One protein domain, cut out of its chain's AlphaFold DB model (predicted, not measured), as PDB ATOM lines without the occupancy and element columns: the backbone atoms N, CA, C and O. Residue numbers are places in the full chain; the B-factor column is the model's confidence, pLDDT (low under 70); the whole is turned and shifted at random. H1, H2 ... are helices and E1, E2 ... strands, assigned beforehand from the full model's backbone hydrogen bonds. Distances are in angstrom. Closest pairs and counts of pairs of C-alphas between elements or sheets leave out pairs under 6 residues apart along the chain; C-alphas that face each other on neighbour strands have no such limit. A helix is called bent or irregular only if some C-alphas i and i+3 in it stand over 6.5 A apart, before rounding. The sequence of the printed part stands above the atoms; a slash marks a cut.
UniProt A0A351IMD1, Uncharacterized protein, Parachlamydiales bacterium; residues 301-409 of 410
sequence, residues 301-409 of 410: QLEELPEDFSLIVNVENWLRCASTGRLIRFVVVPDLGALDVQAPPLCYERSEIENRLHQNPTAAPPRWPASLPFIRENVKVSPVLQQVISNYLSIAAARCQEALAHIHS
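Overview. This is residues 301 to 409 of the 410 residues of an uncharacterized protein of Parachlamydiales bacterium (UniProt A0A351IMD1). A small head built largely of loops surrounds a short two-stranded ribbon, E1 and E2, with the helix H2 packed on E1, and the long helix H3 runs out of this head like a handle, its last turns sticking out with nothing beside them. H3 makes much of the long axis; a short helix, H1, stands away from the other helices, and residues 338 to 343 stick out as a second, smaller projection made of loop. The printed part has 109 residues, with three named helices and two named strands in the order H1, E1, H2, E2, H3; the sheet has the order E1 - E2 and is antiparallel. The class is mostly helix, though under half of the residues, 47 of 109, are in named elements. The whole is only just loose, close to compact, with a radius of gyration of the C-alphas of 15.9 A, and it is elongated, spanning 55 by 31 by 20 A.

Along the chain. The strand E1 is residues 331 to 334, 10.4 A from first to last C-alpha, and begins with C-alpha 331 at (16.517, 24.615, 35.972). The strand E2 is residues 379 to 381, 6.9 A long. The helix H2 is residues 350 to 359, 14.2 A long. The helix H3 is residues 383 to 408, 37.0 A long; it runs from C-alpha 383 at (13.990, 32.553, 36.312) to C-alpha 408 at (26.680, 22.186, 3.158). The helix H1 is residues 309 to 312, 5.6 A long, with C-alpha 309 at (26.634, 18.113, 23.522). No helix is bent or irregular.

Arrangement. E1 and E2 are antiparallel neighbours, with 141 degrees between their N-to-C directions. C-alphas 332 and 381 face each other at 4.6 A, and so do C-alphas 334 and 379 at 5.1 A. Across this pair N 333 and O 380 are within hydrogen-bond range at 2.8 A, as are N 380 and O 333 at 2.9 A. Residues 331 to 332 of E1 also pair, antiparallel, with residues 348 to 349, a stretch too short to be a named strand. The closest C-alphas of E1 and H2 are those of Val 332 and Arg 350, 5.6 A apart. H2 and E2 are near each other, with 6 pairs of C-alphas within 10 A. The closest C-alphas of E1 and H3 are those of Val 331 and Gln 386, 5.8 A apart. The link from E2 to H3 is tight, with 1 residue. H2 and H3 are apart, and H1 is apart from H2, H3 and E2. In H2 and H3 every O i to N i+4 pair is within hydrogen-bond range; H1 is too short for such a pair, and its 1 pair of O i and N i+3 is within range.

Size, cuts and confidence. The two C-alphas farthest apart are those of Ser 371 and Ser 409, at 56.0 A. Residues 338 to 343 and residues 401 to 409, of which 401 to 408 belong to H3, stand free; without them the body of 94 residues spans 41 by 26 by 21 A, with a radius of gyration of 13.5 A. The links from H1 to E1, from E1 to H2 and from H2 to E2 are long, with 18, 15 and 19 residues. The printed part has no cut. Its mean pLDDT is 73.8, and 39 residues are under 70: residues 302 to 319, 337 to 345, 396, 398 to 400 and 402 to 409. The mean pLDDT of H1 is 47, against 89 for H2.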
ATOM      1  N   GLN A 301      12.847  22.378  21.030       79.94
ATOM      2  CA  GLN A 301      11.831  21.355  20.773       79.94
ATOM      3  C   GLN A 301      12.189  19.992  21.383       79.94
ATOM      4  O   GLN A 301      11.323  19.129  21.483       79.94
ATOM      5  N   LEU A 302      13.442  19.787  21.799       69.06
ATOM      6  CA  LEU A 302      13.900  18.511  22.347       69.06
ATOM      7  C   LEU A 302      13.397  18.323  23.771       69.06
ATOM      8  O   LEU A 302      13.567  19.226  24.580       69.06
ATOM      9  N   GLU A 303      12.855  17.152  24.106       67.94
ATOM     10  CA  GLU A 303      12.492  16.811  25.488       67.94
ATOM     11  C   GLU A 303      13.715  16.868  26.414       67.94
ATOM     12  O   GLU A 303      13.693  17.591  27.412       67.94
ATOM     13  N   GLU A 304      14.809  16.215  26.008       66.06
ATOM     14  CA  GLU A 304      16.104  16.222  26.689       66.06
ATOM     15  C   GLU A 304      17.228  16.707  25.765       66.06
ATOM     16  O   GLU A 304      17.222  16.474  24.555       66.06
ATOM     17  N   LEU A 305      18.235  17.362  26.350       67.44
ATOM     18  CA  LEU A 305      19.445  17.729  25.622       67.44
ATOM     19  C   LEU A 305      20.336  16.489  25.408       67.44
ATOM     20  O   LEU A 305      20.543  15.728  26.357       67.44
ATOM     21  N   PRO A 306      20.925  16.301  24.212       60.75
ATOM     22  CA  PRO A 306      21.837  15.192  23.948       60.75
ATOM     23  C   PRO A 306      23.040  15.185  24.901       60.75
ATOM     24  O   PRO A 306      23.701  16.210  25.091       60.75
ATOM     25  N   GLU A 307      23.380  14.017  25.453       57.69
ATOM     26  CA  GLU A 307      24.515  13.854  26.383       57.69
ATOM     27  C   GLU A 307      25.855  14.284  25.758       57.69
ATOM     28  O   GLU A 307      26.707  14.910  26.407       57.69
ATOM     29  N   ASP A 308      25.996  14.023  24.459       51.56
ATOM     30  CA  ASP A 308      27.195  14.300  23.671       51.56
ATOM     31  C   ASP A 308      27.431  15.793  23.415       51.56
ATOM     32  O   ASP A 308      28.519  16.181  22.989       51.56
ATOM     33  N   PHE A 309      26.469  16.670  23.722       52.69
ATOM     34  CA  PHE A 309      26.634  18.113  23.522       52.69
ATOM     35  C   PHE A 309      27.812  18.688  24.300       52.69
ATOM     36  O   PHE A 309      28.537  19.565  23.823       52.69
ATOM     37  N   SER A 310      28.067  18.128  25.478       47.12
ATOM     38  CA  SER A 310      29.184  18.562  26.300       47.12
ATOM     39  C   SER A 310      30.566  18.131  25.797       47.12
ATOM     40  O   SER A 310      31.584  18.559  26.345       47.12
ATOM     41  N   LEU A 311      30.619  17.305  24.747       47.19
ATOM     42  CA  LEU A 311      31.854  16.942  24.053       47.19
ATOM     43  C   LEU A 311      32.277  18.004  23.029       47.19
ATOM     44  O   LEU A 311      33.455  18.055  22.670       47.19
ATOM     45  N   ILE A 312      31.338  18.841  22.579       41.38
ATOM     46  CA  ILE A 312      31.518  19.781  21.463       41.38
ATOM     47  C   ILE A 312      31.653  21.216  21.970       41.38
ATOM     48  O   ILE A 312      32.499  21.970  21.489       41.38
ATOM     49  N   VAL A 313      30.871  21.586  22.982       46.88
ATOM     50  CA  VAL A 313      30.953  22.901  23.622       46.88
ATOM     51  C   VAL A 313      31.457  22.706  25.045       46.88
ATOM     52  O   VAL A 313      31.011  21.805  25.749       46.88
ATOM     53  N   ASN A 314      32.428  23.515  25.477       50.22
ATOM     54  CA  ASN A 314      32.905  23.458  26.856       50.22
ATOM     55  C   ASN A 314      31.794  23.978  27.777       50.22
ATOM     56  O   ASN A 314      31.580  25.189  27.865       50.22
ATOM     57  N   VAL A 315      31.058  23.060  28.400       53.59
ATOM     58  CA  VAL A 315      29.939  23.399  29.279       53.59
ATOM     59  C   VAL A 315      30.417  23.484  30.720       53.59
ATOM     60  O   VAL A 315      30.957  22.519  31.265       53.59
ATOM     61  N   GLU A 316      30.208  24.647  31.335       58.50
ATOM     62  CA  GLU A 316      30.536  24.886  32.737       58.50
ATOM     63  C   GLU A 316      29.732  23.957  33.661       58.50
ATOM     64  O   GLU A 316      28.582  23.614  33.394       58.50
ATOM     65  N   ASN A 317      30.330  23.532  34.776       62.44
ATOM     66  CA  ASN A 317      29.725  22.519  35.650       62.44
ATOM     67  C   ASN A 317      28.383  22.946  36.272       62.44
ATOM     68  O   ASN A 317      27.594  22.078  36.624       62.44
ATOM     69  N   TRP A 318      28.103  24.246  36.401       65.62
ATOM     70  CA  TRP A 318      26.827  24.745  36.937       65.62
ATOM     71  C   TRP A 318      25.665  24.650  35.933       65.62
ATOM     72  O   TRP A 318      24.509  24.761  36.333       65.62
ATOM     73  N   LEU A 319      25.958  24.394  34.652       68.06
ATOM     74  CA  LEU A 319      24.972  24.059  33.617       68.06
ATOM     75  C   LEU A 319      24.609  22.566  33.620       68.06
ATOM     76  O   LEU A 319      23.823  22.123  32.782       68.06
ATOM     77  N   ARG A 320      25.197  21.774  34.526       76.69
ATOM     78  CA  ARG A 320      24.925  20.343  34.664       76.69
ATOM     79  C   ARG A 320      24.061  20.066  35.882       76.69
ATOM     80  O   ARG A 320      24.283  20.617  36.956       76.69
ATOM     81  N   CYS A 321      23.112  19.155  35.712       78.81
ATOM     82  CA  CYS A 321      22.255  18.656  36.771       78.81
ATOM     83  C   CYS A 321      23.114  17.984  37.845       78.81
ATOM     84  O   CYS A 321      23.895  17.076  37.552       78.81
ATOM     85  N   ALA A 322      22.951  18.398  39.100       79.81
ATOM     86  CA  ALA A 322      23.700  17.850  40.225       79.81
ATOM     87  C   ALA A 322      23.395  16.361  40.501       79.81
ATOM     88  O   ALA A 322      24.231  15.684  41.102       79.81
ATOM     89  N   SER A 323      22.242  15.855  40.035       78.50
ATOM     90  CA  SER A 323      21.851  14.437  40.121       78.50
ATOM     91  C   SER A 323      22.511  13.589  39.026       78.50
ATOM     92  O   SER A 323      23.163  12.591  39.321       78.50
ATOM     93  N   THR A 324      22.370  13.998  37.761       74.06
ATOM     94  CA  THR A 324      22.680  13.144  36.597       74.06
ATOM     95  C   THR A 324      23.974  13.519  35.877       74.06
ATOM     96  O   THR A 324      24.473  12.745  35.067       74.06
ATOM     97  N   GLY A 325      24.521  14.716  36.110       74.00
ATOM     98  CA  GLY A 325      25.653  15.260  35.349       74.00
ATOM     99  C   GLY A 325      25.316  15.666  33.906       74.00
ATOM    100  O   GLY A 325      26.189  16.187  33.196       74.00
ATOM    101  N   ARG A 326      24.061  15.463  33.475       73.38
ATOM    102  CA  ARG A 326      23.534  15.891  32.173       73.38
ATOM    103  C   ARG A 326      23.296  17.394  32.146       73.38
ATOM    104  O   ARG A 326      23.215  18.036  33.189       73.38
ATOM    105  N   LEU A 327      23.203  17.954  30.949       73.12
ATOM    106  CA  LEU A 327      22.943  19.377  30.757       73.12
ATOM    107  C   LEU A 327      21.533  19.740  31.176       73.12
ATOM    108  O   LEU A 327      20.604  18.977  30.932       73.12
ATOM    109  N   ILE A 328      21.405  20.919  31.773       76.62
ATOM    110  CA  ILE A 328      20.122  21.433  32.221       76.62
ATOM    111  C   ILE A 328      19.473  22.228  31.090       76.62
ATOM    112  O   ILE A 328      20.069  23.169  30.565       76.62
ATOM    113  N   ARG A 329      18.235  21.874  30.754       81.38
ATOM    114  CA  ARG A 329      17.321  22.655  29.920       81.38
ATOM    115  C   ARG A 329      16.390  23.483  30.795       81.38
ATOM    116  O   ARG A 329      16.291  24.692  30.581       81.38
ATOM    117  N   PHE A 330      15.746  22.860  31.782       86.38
ATOM    118  CA  PHE A 330      14.863  23.544  32.721       86.38
ATOM    119  C   PHE A 330      15.405  23.453  34.137       86.38
ATOM    120  O   PHE A 330      15.421  22.389  34.752       86.38
ATOM    121  N   VAL A 331      15.843  24.589  34.675       85.62
ATOM    122  CA  VAL A 331      16.517  24.615  35.972       85.62
ATOM    123  C   VAL A 331      15.545  24.736  37.130       85.62
ATOM    124  O   VAL A 331      14.699  25.633  37.188       85.62
ATOM    125  N   VAL A 332      15.750  23.871  38.115       87.31
ATOM    126  CA  VAL A 332      15.210  24.030  39.461       87.31
ATOM    127  C   VAL A 332      16.340  24.027  40.482       87.31
ATOM    128  O   VAL A 332      17.388  23.406  40.285       87.31
ATOM    129  N   VAL A 333      16.128  24.750  41.574       87.31
ATOM    130  CA  VAL A 333      17.059  24.872  42.694       87.31
ATOM    131  C   VAL A 333      16.329  24.594  44.011       87.31
ATOM    132  O   VAL A 333      15.115  24.811  44.089       87.31
ATOM    133  N   PRO A 334      17.034  24.130  45.053       86.62
ATOM    134  CA  PRO A 334      16.477  24.061  46.399       86.62
ATOM    135  C   PRO A 334      16.099  25.463  46.900       86.62
ATOM    136  O   PRO A 334      16.898  26.396  46.768       86.62
ATOM    137  N   ASP A 335      14.913  25.627  47.489       85.12
ATOM    138  CA  ASP A 335      14.531  26.887  48.136       85.12
ATOM    139  C   ASP A 335      15.185  26.994  49.517       85.12
ATOM    140  O   ASP A 335      14.671  26.519  50.528       85.12
ATOM    141  N   LEU A 336      16.378  27.587  49.548       74.94
ATOM    142  CA  LEU A 336      17.161  27.773  50.772       74.94
ATOM    143  C   LEU A 336      16.688  28.976  51.613       74.94
ATOM    144  O   LEU A 336      17.246  29.233  52.680       74.94
ATOM    145  N   GLY A 337      15.671  29.725  51.173       68.25
ATOM    146  CA  GLY A 337      15.221  30.932  51.867       68.25
ATOM    147  C   GLY A 337      16.345  31.968  52.021       68.25
ATOM    148  O   GLY A 337      17.079  32.243  51.075       68.25
ATOM    149  N   ALA A 338      16.478  32.554  53.217       54.84
ATOM    150  CA  ALA A 338      17.519  33.534  53.554       54.84
ATOM    151  C   ALA A 338      18.836  32.901  54.059       54.84
ATOM    152  O   ALA A 338      19.700  33.620  54.563       54.84
ATOM    153  N   LEU A 339      18.985  31.571  53.986       50.34
ATOM    154  CA  LEU A 339      20.211  30.897  54.411       50.34
ATOM    155  C   LEU A 339      21.351  31.175  53.422       50.34
ATOM    156  O   LEU A 339      21.196  31.100  52.206       50.34
ATOM    157  N   ASP A 340      22.486  31.522  54.018       44.28
ATOM    158  CA  ASP A 340      23.692  32.130  53.458       44.28
ATOM    159  C   ASP A 340      24.133  31.570  52.085       44.28
ATOM    160  O   ASP A 340      24.519  30.406  51.936       44.28
ATOM    161  N   VAL A 341      24.088  32.438  51.068       46.75
ATOM    162  CA  VAL A 341      24.376  32.172  49.647       46.75
ATOM    163  C   VAL A 341      25.888  32.268  49.389       46.75
ATOM    164  O   VAL A 341      26.348  33.112  48.626       46.75
ATOM    165  N   GLN A 342      26.696  31.439  50.055       42.72
ATOM    166  CA  GLN A 342      28.154  31.420  49.824       42.72
ATOM    167  C   GLN A 342      28.629  30.303  48.883       42.72
ATOM    168  O   GLN A 342      29.774  30.325  48.435       42.72
ATOM    169  N   ALA A 343      27.762  29.351  48.523       51.34
ATOM    170  CA  ALA A 343      28.068  28.295  47.558       51.34
ATOM    171  C   ALA A 343      27.298  28.508  46.242       51.34
ATOM    172  O   ALA A 343      26.166  28.998  46.278       51.34
ATOM    173  N   PRO A 344      27.866  28.130  45.077       55.38
ATOM    174  CA  PRO A 344      27.114  28.149  43.829       55.38
ATOM    175  C   PRO A 344      25.840  27.300  43.985       55.38
ATOM    176  O   PRO A 344      25.911  26.205  44.558       55.38
ATOM    177  N   PRO A 345      24.680  27.790  43.512       63.75
ATOM    178  CA  PRO A 345      23.418  27.090  43.688       63.75
ATOM    179  C   PRO A 345      23.497  25.715  43.022       63.75
ATOM    180  O   PRO A 345      23.956  25.580  41.888       63.75
ATOM    181  N   LEU A 346      23.065  24.681  43.743       78.38
ATOM    182  CA  LEU A 346      22.929  23.346  43.176       78.38
ATOM    183  C   LEU A 346      21.754  23.350  42.201       78.38
ATOM    184  O   LEU A 346      20.601  23.484  42.608       78.38
ATOM    185  N   CYS A 347      22.069  23.215  40.919       82.31
ATOM    186  CA  CYS A 347      21.093  23.203  39.842       82.31
ATOM    187  C   CYS A 347      20.683  21.765  39.511       82.31
ATOM    188  O   CYS A 347      21.525  20.868  39.413       82.31
ATOM    189  N   TYR A 348      19.392  21.551  39.287       86.56
ATOM    190  CA  TYR A 348      18.834  20.273  38.856       86.56
ATOM    191  C   TYR A 348      17.964  20.467  37.614       86.56
ATOM    192  O   TYR A 348      17.431  21.554  37.389       86.56
ATOM    193  N   GLU A 349      17.818  19.403  36.827       88.81
ATOM    194  CA  GLU A 349      16.842  19.348  35.739       88.81
ATOM    195  C   GLU A 349      15.436  19.155  36.315       88.81
ATOM    196  O   GLU A 349      15.217  18.308  37.185       88.81
ATOM    197  N   ARG A 350      14.475  19.939  35.827       89.56
ATOM    198  CA  ARG A 350      13.104  19.935  36.333       89.56
ATOM    199  C   ARG A 350      12.438  18.569  36.184       89.56
ATOM    200  O   ARG A 350      11.847  18.096  37.152       89.56
ATOM    201  N   SER A 351      12.540  17.946  35.010       87.62
ATOM    202  CA  SER A 351      11.911  16.649  34.731       87.62
ATOM    203  C   SER A 351      12.431  15.551  35.662       87.62
ATOM    204  O   SER A 351      11.647  14.783  36.209       87.62
ATOM    205  N   GLU A 352      13.739  15.532  35.924       88.25
ATOM    206  CA  GLU A 352      14.381  14.605  36.864       88.25
ATOM    207  C   GLU A 352      13.824  14.762  38.289       88.25
ATOM    208  O   GLU A 352      13.496  13.777  38.952       88.25
ATOM    209  N   ILE A 353      13.682  16.003  38.768       89.00
ATOM    210  CA  ILE A 353      13.146  16.274  40.108       89.00
ATOM    211  C   ILE A 353      11.656  15.945  40.198       89.00
ATOM    212  O   ILE A 353      11.233  15.336  41.180       89.00
ATOM    213  N   GLU A 354      10.864  16.308  39.190       89.19
ATOM    214  CA  GLU A 354       9.431  16.000  39.147       89.19
ATOM    215  C   GLU A 354       9.184  14.484  39.108       89.19
ATOM    216  O   GLU A 354       8.373  13.979  39.890       89.19
ATOM    217  N   ASN A 355       9.940  13.741  38.294       89.31
ATOM    218  CA  ASN A 355       9.873  12.279  38.239       89.31
ATOM    219  C   ASN A 355      10.235  11.646  39.586       89.31
ATOM    220  O   ASN A 355       9.541  10.745  40.059       89.31
ATOM    221  N   ARG A 356      11.289  12.140  40.240       90.44
ATOM    222  CA  ARG A 356      11.719  11.628  41.543       90.44
ATOM    223  C   ARG A 356      10.709  11.932  42.648       90.44
ATOM    224  O   ARG A 356      10.417  11.040  43.438       90.44
ATOM    225  N   LEU A 357      10.142  13.139  42.686       88.88
ATOM    226  CA  LEU A 357       9.063  13.485  43.620       88.88
ATOM    227  C   LEU A 357       7.835  12.585  43.426       88.88
ATOM    228  O   LEU A 357       7.161  12.265  44.400       88.88
ATOM    229  N   HIS A 358       7.551  12.167  42.190       89.19
ATOM    230  CA  HIS A 358       6.439  11.267  41.896       89.19
ATOM    231  C   HIS A 358       6.728   9.811  42.296       89.19
ATOM    232  O   HIS A 358       5.889   9.165  42.918       89.19
ATOM    233  N   GLN A 359       7.912   9.292  41.957       87.81
ATOM    234  CA  GLN A 359       8.270   7.885  42.166       87.81
ATOM    235  C   GLN A 359       8.734   7.579  43.594       87.81
ATOM    236  O   GLN A 359       8.496   6.485  44.102       87.81
ATOM    237  N   ASN A 360       9.434   8.513  44.240       85.31
ATOM    238  CA  ASN A 360       9.997   8.323  45.570       85.31
ATOM    239  C   ASN A 360      10.054   9.660  46.341       85.31
ATOM    240  O   ASN A 360      11.131  10.246  46.493       85.31
ATOM    241  N   PRO A 361       8.902  10.153  46.843       76.88
ATOM    242  CA  PRO A 361       8.767  11.494  47.423       76.88
ATOM    243  C   PRO A 361       9.642  11.734  48.659       76.88
ATOM    244  O   PRO A 361       9.880  12.877  49.024       76.88
ATOM    245  N   THR A 362      10.143  10.681  49.306       76.19
ATOM    246  CA  THR A 362      11.011  10.786  50.488       76.19
ATOM    247  C   THR A 362      12.504  10.699  50.168       76.19
ATOM    248  O   THR A 362      13.332  11.011  51.023       76.19
ATOM    249  N   ALA A 363      12.880  10.265  48.962       84.31
ATOM    250  CA  ALA A 363      14.276  10.049  48.596       84.31
ATOM    251  C   ALA A 363      14.866  11.279  47.902       84.31
ATOM    252  O   ALA A 363      14.743  11.454  46.686       84.31
ATOM    253  N   ALA A 364      15.570  12.103  48.677       85.81
ATOM    254  CA  ALA A 364      16.264  13.273  48.159       85.81
ATOM    255  C   ALA A 364      17.271  12.906  47.042       85.81
ATOM    256  O   ALA A 364      17.914  11.849  47.102       85.81
ATOM    257  N   PRO A 365      17.419  13.744  46.000       86.75
ATOM    258  CA  PRO A 365      18.401  13.522  44.947       86.75
ATOM    259  C   PRO A 365      19.836  13.694  45.478       86.75
ATOM    260  O   PRO A 365      20.052  14.318  46.523       86.75
ATOM    261  N   PRO A 366      20.847  13.166  44.765       82.38
ATOM    262  CA  PRO A 366      22.246  13.362  45.125       82.38
ATOM    263  C   PRO A 366      22.573  14.842  45.330       82.38
ATOM    264  O   PRO A 366      22.191  15.681  44.518       82.38
ATOM    265  N   ARG A 367      23.323  15.144  46.396       82.50
ATOM    266  CA  ARG A 367      23.747  16.502  46.791       82.50
ATOM    267  C   ARG A 367      22.620  17.430  47.254       82.50
ATOM    268  O   ARG A 367      22.915  18.581  47.559       82.50
ATOM    269  N   TRP A 368      21.376  16.963  47.380       84.81
ATOM    270  CA  TRP A 368      20.316  17.767  47.988       84.81
ATOM    271  C   TRP A 368      20.706  18.199  49.414       84.81
ATOM    272  O   TRP A 368      21.273  17.384  50.152       84.81
ATOM    273  N   PRO A 369      20.438  19.452  49.826       84.38
ATOM    274  CA  PRO A 369      20.792  19.923  51.161       84.38
ATOM    275  C   PRO A 369      20.142  19.060  52.248       84.38
ATOM    276  O   PRO A 369      18.922  18.964  52.320       84.38
ATOM    277  N   ALA A 370      20.952  18.460  53.125       82.19
ATOM    278  CA  ALA A 370      20.456  17.564  54.177       82.19
ATOM    279  C   ALA A 370      19.516  18.263  55.178       82.19
ATOM    280  O   ALA A 370      18.678  17.615  55.800       82.19
ATOM    281  N   SER A 371      19.650  19.582  55.330       81.94
ATOM    282  CA  SER A 371      18.801  20.413  56.184       81.94
ATOM    283  C   SER A 371      17.450  20.773  55.559       81.94
ATOM    284  O   SER A 371      16.600  21.313  56.263       81.94
ATOM    285  N   LEU A 372      17.241  20.505  54.265       84.81
ATOM    286  CA  LEU A 372      16.028  20.883  53.544       84.81
ATOM    287  C   LEU A 372      15.227  19.629  53.164       84.81
ATOM    288  O   LEU A 372      15.710  18.826  52.363       84.81
ATOM    289  N   PRO A 373      13.993  19.454  53.669       87.94
ATOM    290  CA  PRO A 373      13.135  18.349  53.255       87.94
ATOM    291  C   PRO A 373      12.958  18.319  51.732       87.94
ATOM    292  O   PRO A 373      12.718  19.358  51.113       87.94
ATOM    293  N   PHE A 374      13.070  17.140  51.119       90.31
ATOM    294  CA  PHE A 374      12.813  16.978  49.689       90.31
ATOM    295  C   PHE A 374      11.304  16.860  49.446       90.31
ATOM    296  O   PHE A 374      10.746  15.772  49.451       90.31
ATOM    297  N   ILE A 375      10.646  18.007  49.294       88.56
ATOM    298  CA  ILE A 375       9.208  18.145  49.019       88.56
ATOM    299  C   ILE A 375       9.002  19.193  47.924       88.56
ATOM    300  O   ILE A 375       9.895  20.003  47.663       88.56
ATOM    301  N   ARG A 376       7.833  19.191  47.275       89.06
ATOM    302  CA  ARG A 376       7.562  20.041  46.103       89.06
ATOM    303  C   ARG A 376       7.677  21.533  46.419       89.06
ATOM    304  O   ARG A 376       8.137  22.298  45.580       89.06
ATOM    305  N   GLU A 377       7.310  21.925  47.631       89.81
ATOM    306  CA  GLU A 377       7.355  23.294  48.147       89.81
ATOM    307  C   GLU A 377       8.787  23.837  48.234       89.81
ATOM    308  O   GLU A 377       9.000  25.037  48.093       89.81
ATOM    309  N   ASN A 378       9.769  22.949  48.405       89.00
ATOM    310  CA  ASN A 378      11.185  23.296  48.520       89.00
ATOM    311  C   ASN A 378      11.926  23.237  47.173       89.00
ATOM    312  O   ASN A 378      13.149  23.385  47.132       89.00
ATOM    313  N   VAL A 379      11.210  23.009  46.067       89.25
ATOM    314  CA  VAL A 379      11.752  23.020  44.704       89.25
ATOM    315  C   VAL A 379      11.324  24.311  44.019       89.25
ATOM    316  O   VAL A 379      10.148  24.528  43.738       89.25
ATOM    317  N   LYS A 380      12.295  25.165  43.695       88.56
ATOM    318  CA  LYS A 380      12.046  26.481  43.109       88.56
ATOM    319  C   LYS A 380      12.583  26.565  41.690       88.56
ATOM    320  O   LYS A 380      13.748  26.276  41.431       88.56
ATOM    321  N   VAL A 381      11.748  27.035  40.767       87.19
ATOM    322  CA  VAL A 381      12.220  27.465  39.445       87.19
ATOM    323  C   VAL A 381      12.993  28.767  39.626       87.19
ATOM    324  O   VAL A 381      12.487  29.696  40.255       87.19
ATOM    325  N   SER A 382      14.207  28.851  39.082       79.38
ATOM    326  CA  SER A 382      15.014  30.077  39.109       79.38
ATOM    327  C   SER A 382      14.932  30.786  37.753       79.38
ATOM    328  O   SER A 382      15.623  30.365  36.824       79.38
ATOM    329  N   PRO A 383      14.136  31.868  37.600       78.25
ATOM    330  CA  PRO A 383      13.990  32.553  36.312       78.25
ATOM    331  C   PRO A 383      15.307  33.152  35.816       78.25
ATOM    332  O   PRO A 383      15.584  33.147  34.620       78.25
ATOM    333  N   VAL A 384      16.144  33.628  36.744       77.19
ATOM    334  CA  VAL A 384      17.456  34.206  36.429       77.19
ATOM    335  C   VAL A 384      18.378  33.141  35.842       77.19
ATOM    336  O   VAL A 384      18.920  33.335  34.758       77.19
ATOM    337  N   LEU A 385      18.517  31.987  36.507       77.69
ATOM    338  CA  LEU A 385      19.348  30.894  35.991       77.69
ATOM    339  C   LEU A 385      18.763  30.304  34.706       77.69
ATOM    340  O   LEU A 385      19.518  29.972  33.797       77.69
ATOM    341  N   GLN A 386      17.433  30.234  34.597       81.81
ATOM    342  CA  GLN A 386      16.762  29.779  33.384       81.81
ATOM    343  C   GLN A 386      17.099  30.678  32.195       81.81
ATOM    344  O   GLN A 386      17.410  30.170  31.121       81.81
ATOM    345  N   GLN A 387      17.090  32.002  32.377       76.81
ATOM    346  CA  GLN A 387      17.472  32.938  31.321       76.81
ATOM    347  C   GLN A 387      18.935  32.752  30.907       76.81
ATOM    348  O   GLN A 387      19.244  32.759  29.716       76.81
ATOM    349  N   VAL A 388      19.836  32.560  31.874       75.44
ATOM    350  CA  VAL A 388      21.261  32.327  31.601       75.44
ATOM    351  C   VAL A 388      21.464  31.025  30.810       75.44
ATOM    352  O   VAL A 388      22.167  31.035  29.800       75.44
ATOM    353  N   ILE A 389      20.812  29.931  31.215       75.06
ATOM    354  CA  ILE A 389      20.840  28.640  30.506       75.06
ATOM    355  C   ILE A 389      20.296  28.788  29.083       75.06
ATOM    356  O   ILE A 389      20.959  28.387  28.127       75.06
ATOM    357  N   SER A 390      19.129  29.416  28.920       77.62
ATOM    358  CA  SER A 390      18.514  29.632  27.608       77.62
ATOM    359  C   SER A 390      19.409  30.456  26.677       77.62
ATOM    360  O   SER A 390      19.534  30.130  25.496       77.62
ATOM    361  N   ASN A 391      20.075  31.493  27.198       75.31
ATOM    362  CA  ASN A 391      21.030  32.292  26.429       75.31
ATOM    363  C   ASN A 391      22.234  31.448  25.990       75.31
ATOM    364  O   ASN A 391      22.631  31.502  24.827       75.31
ATOM    365  N   TYR A 392      22.789  30.638  26.895       75.88
ATOM    366  CA  TYR A 392      23.913  29.756  26.588       75.88
ATOM    367  C   TYR A 392      23.562  28.739  25.493       75.88
ATOM    368  O   TYR A 392      24.296  28.603  24.512       75.88
ATOM    369  N   LEU A 393      22.415  28.065  25.623       76.56
ATOM    370  CA  LEU A 393      21.936  27.096  24.634       76.56
ATOM    371  C   LEU A 393      21.666  27.757  23.278       76.56
ATOM    372  O   LEU A 393      22.006  27.186  22.247       76.56
ATOM    373  N   SER A 394      21.154  28.991  23.267       78.12
ATOM    374  CA  SER A 394      20.945  29.760  22.032       78.12
ATOM    375  C   SER A 394      22.262  30.103  21.325       78.12
ATOM    376  O   SER A 394      22.370  29.931  20.114       78.12
ATOM    377  N   ILE A 395      23.294  30.524  22.069       73.12
ATOM    378  CA  ILE A 395      24.632  30.789  21.507       73.12
ATOM    379  C   ILE A 395      25.239  29.504  20.936       73.12
ATOM    380  O   ILE A 395      25.823  29.507  19.852       73.12
ATOM    381  N   ALA A 396      25.104  28.390  21.652       69.50
ATOM    382  CA  ALA A 396      25.610  27.110  21.182       69.50
ATOM    383  C   ALA A 396      24.857  26.598  19.942       69.50
ATOM    384  O   ALA A 396      25.488  26.061  19.033       69.50
ATOM    385  N   ALA A 397      23.542  26.806  19.873       71.94
ATOM    386  CA  ALA A 397      22.731  26.487  18.704       71.94
ATOM    387  C   ALA A 397      23.155  27.305  17.475       71.94
ATOM    388  O   ALA A 397      23.325  26.730  16.402       71.94
ATOM    389  N   ALA A 398      23.427  28.605  17.640       69.06
ATOM    390  CA  ALA A 398      23.949  29.451  16.564       69.06
ATOM    391  C   ALA A 398      25.292  28.929  16.021       69.06
ATOM    392  O   ALA A 398      25.473  28.811  14.813       69.06
ATOM    393  N   ARG A 399      26.203  28.496  16.903       65.06
ATOM    394  CA  ARG A 399      27.470  27.862  16.487       65.06
ATOM    395  C   ARG A 399      27.263  26.536  15.755       65.06
ATOM    396  O   ARG A 399      27.992  26.232  14.817       65.06
ATOM    397  N   CYS A 400      26.280  25.737  16.172       69.44
ATOM    398  CA  CYS A 400      25.918  24.510  15.456       69.44
ATOM    399  C   CYS A 400      25.369  24.829  14.057       69.44
ATOM    400  O   CYS A 400      25.669  24.112  13.107       69.44
ATOM    401  N   GLN A 401      24.613  25.920  13.913       71.12
ATOM    402  CA  GLN A 401      24.100  26.383  12.625       71.12
ATOM    403  C   GLN A 401      25.221  26.854  11.685       71.12
ATOM    404  O   GLN A 401      25.216  26.498  10.509       71.12
ATOM    405  N   GLU A 402      26.211  27.590  12.196       68.44
ATOM    406  CA  GLU A 402      27.416  27.959  11.438       68.44
ATOM    407  C   GLU A 402      28.191  26.712  10.981       68.44
ATOM    408  O   GLU A 402      28.550  26.591   9.809       68.44
ATOM    409  N   ALA A 403      28.386  25.738  11.877       64.69
ATOM    410  CA  ALA A 403      29.052  24.479  11.547       64.69
ATOM    411  C   ALA A 403      28.301  23.686  10.460       64.69
ATOM    412  O   ALA A 403      28.937  23.107   9.581       64.69
ATOM    413  N   LEU A 404      26.964  23.690  10.476       64.75
ATOM    414  CA  LEU A 404      26.150  23.084   9.418       64.75
ATOM    415  C   LEU A 404      26.305  23.788   8.074       64.75
ATOM    416  O   LEU A 404      26.446  23.116   7.056       64.75
ATOM    417  N   ALA A 405      26.329  25.122   8.063       68.50
ATOM    418  CA  ALA A 405      26.525  25.887   6.835       68.50
ATOM    419  C   ALA A 405      27.878  25.568   6.171       68.50
ATOM    420  O   ALA A 405      27.958  25.471   4.947       68.50
ATOM    421  N   HIS A 406      28.928  25.330   6.963       62.12
ATOM    422  CA  HIS A 406      30.227  24.876   6.458       62.12
ATOM    423  C   HIS A 406      30.199  23.447   5.900       62.12
ATOM    424  O   HIS A 406      30.913  23.163   4.947       62.12
ATOM    425  N   ILE A 407      29.361  22.563   6.450       61.72
ATOM    426  CA  ILE A 407      29.184  21.194   5.938       61.72
ATOM    427  C   ILE A 407      28.406  21.186   4.613       61.72
ATOM    428  O   ILE A 407      28.639  20.319   3.786       61.72
ATOM    429  N   HIS A 408      27.471  22.118   4.399       58.19
ATOM    430  CA  HIS A 408      26.680  22.186   3.158       58.19
ATOM    431  C   HIS A 408      27.351  22.964   2.019       58.19
ATOM    432  O   HIS A 408      26.845  22.933   0.900       58.19
ATOM    433  N   SER A 409      28.430  23.700   2.297       49.78
ATOM    434  CA  SER A 409      29.130  24.545   1.315       49.78
ATOM    435  C   SER A 409      30.436  23.948   0.775       49.78
ATOM    436  O   SER A 409      31.036  24.549  -0.118       49.78
TER     437      SER A 409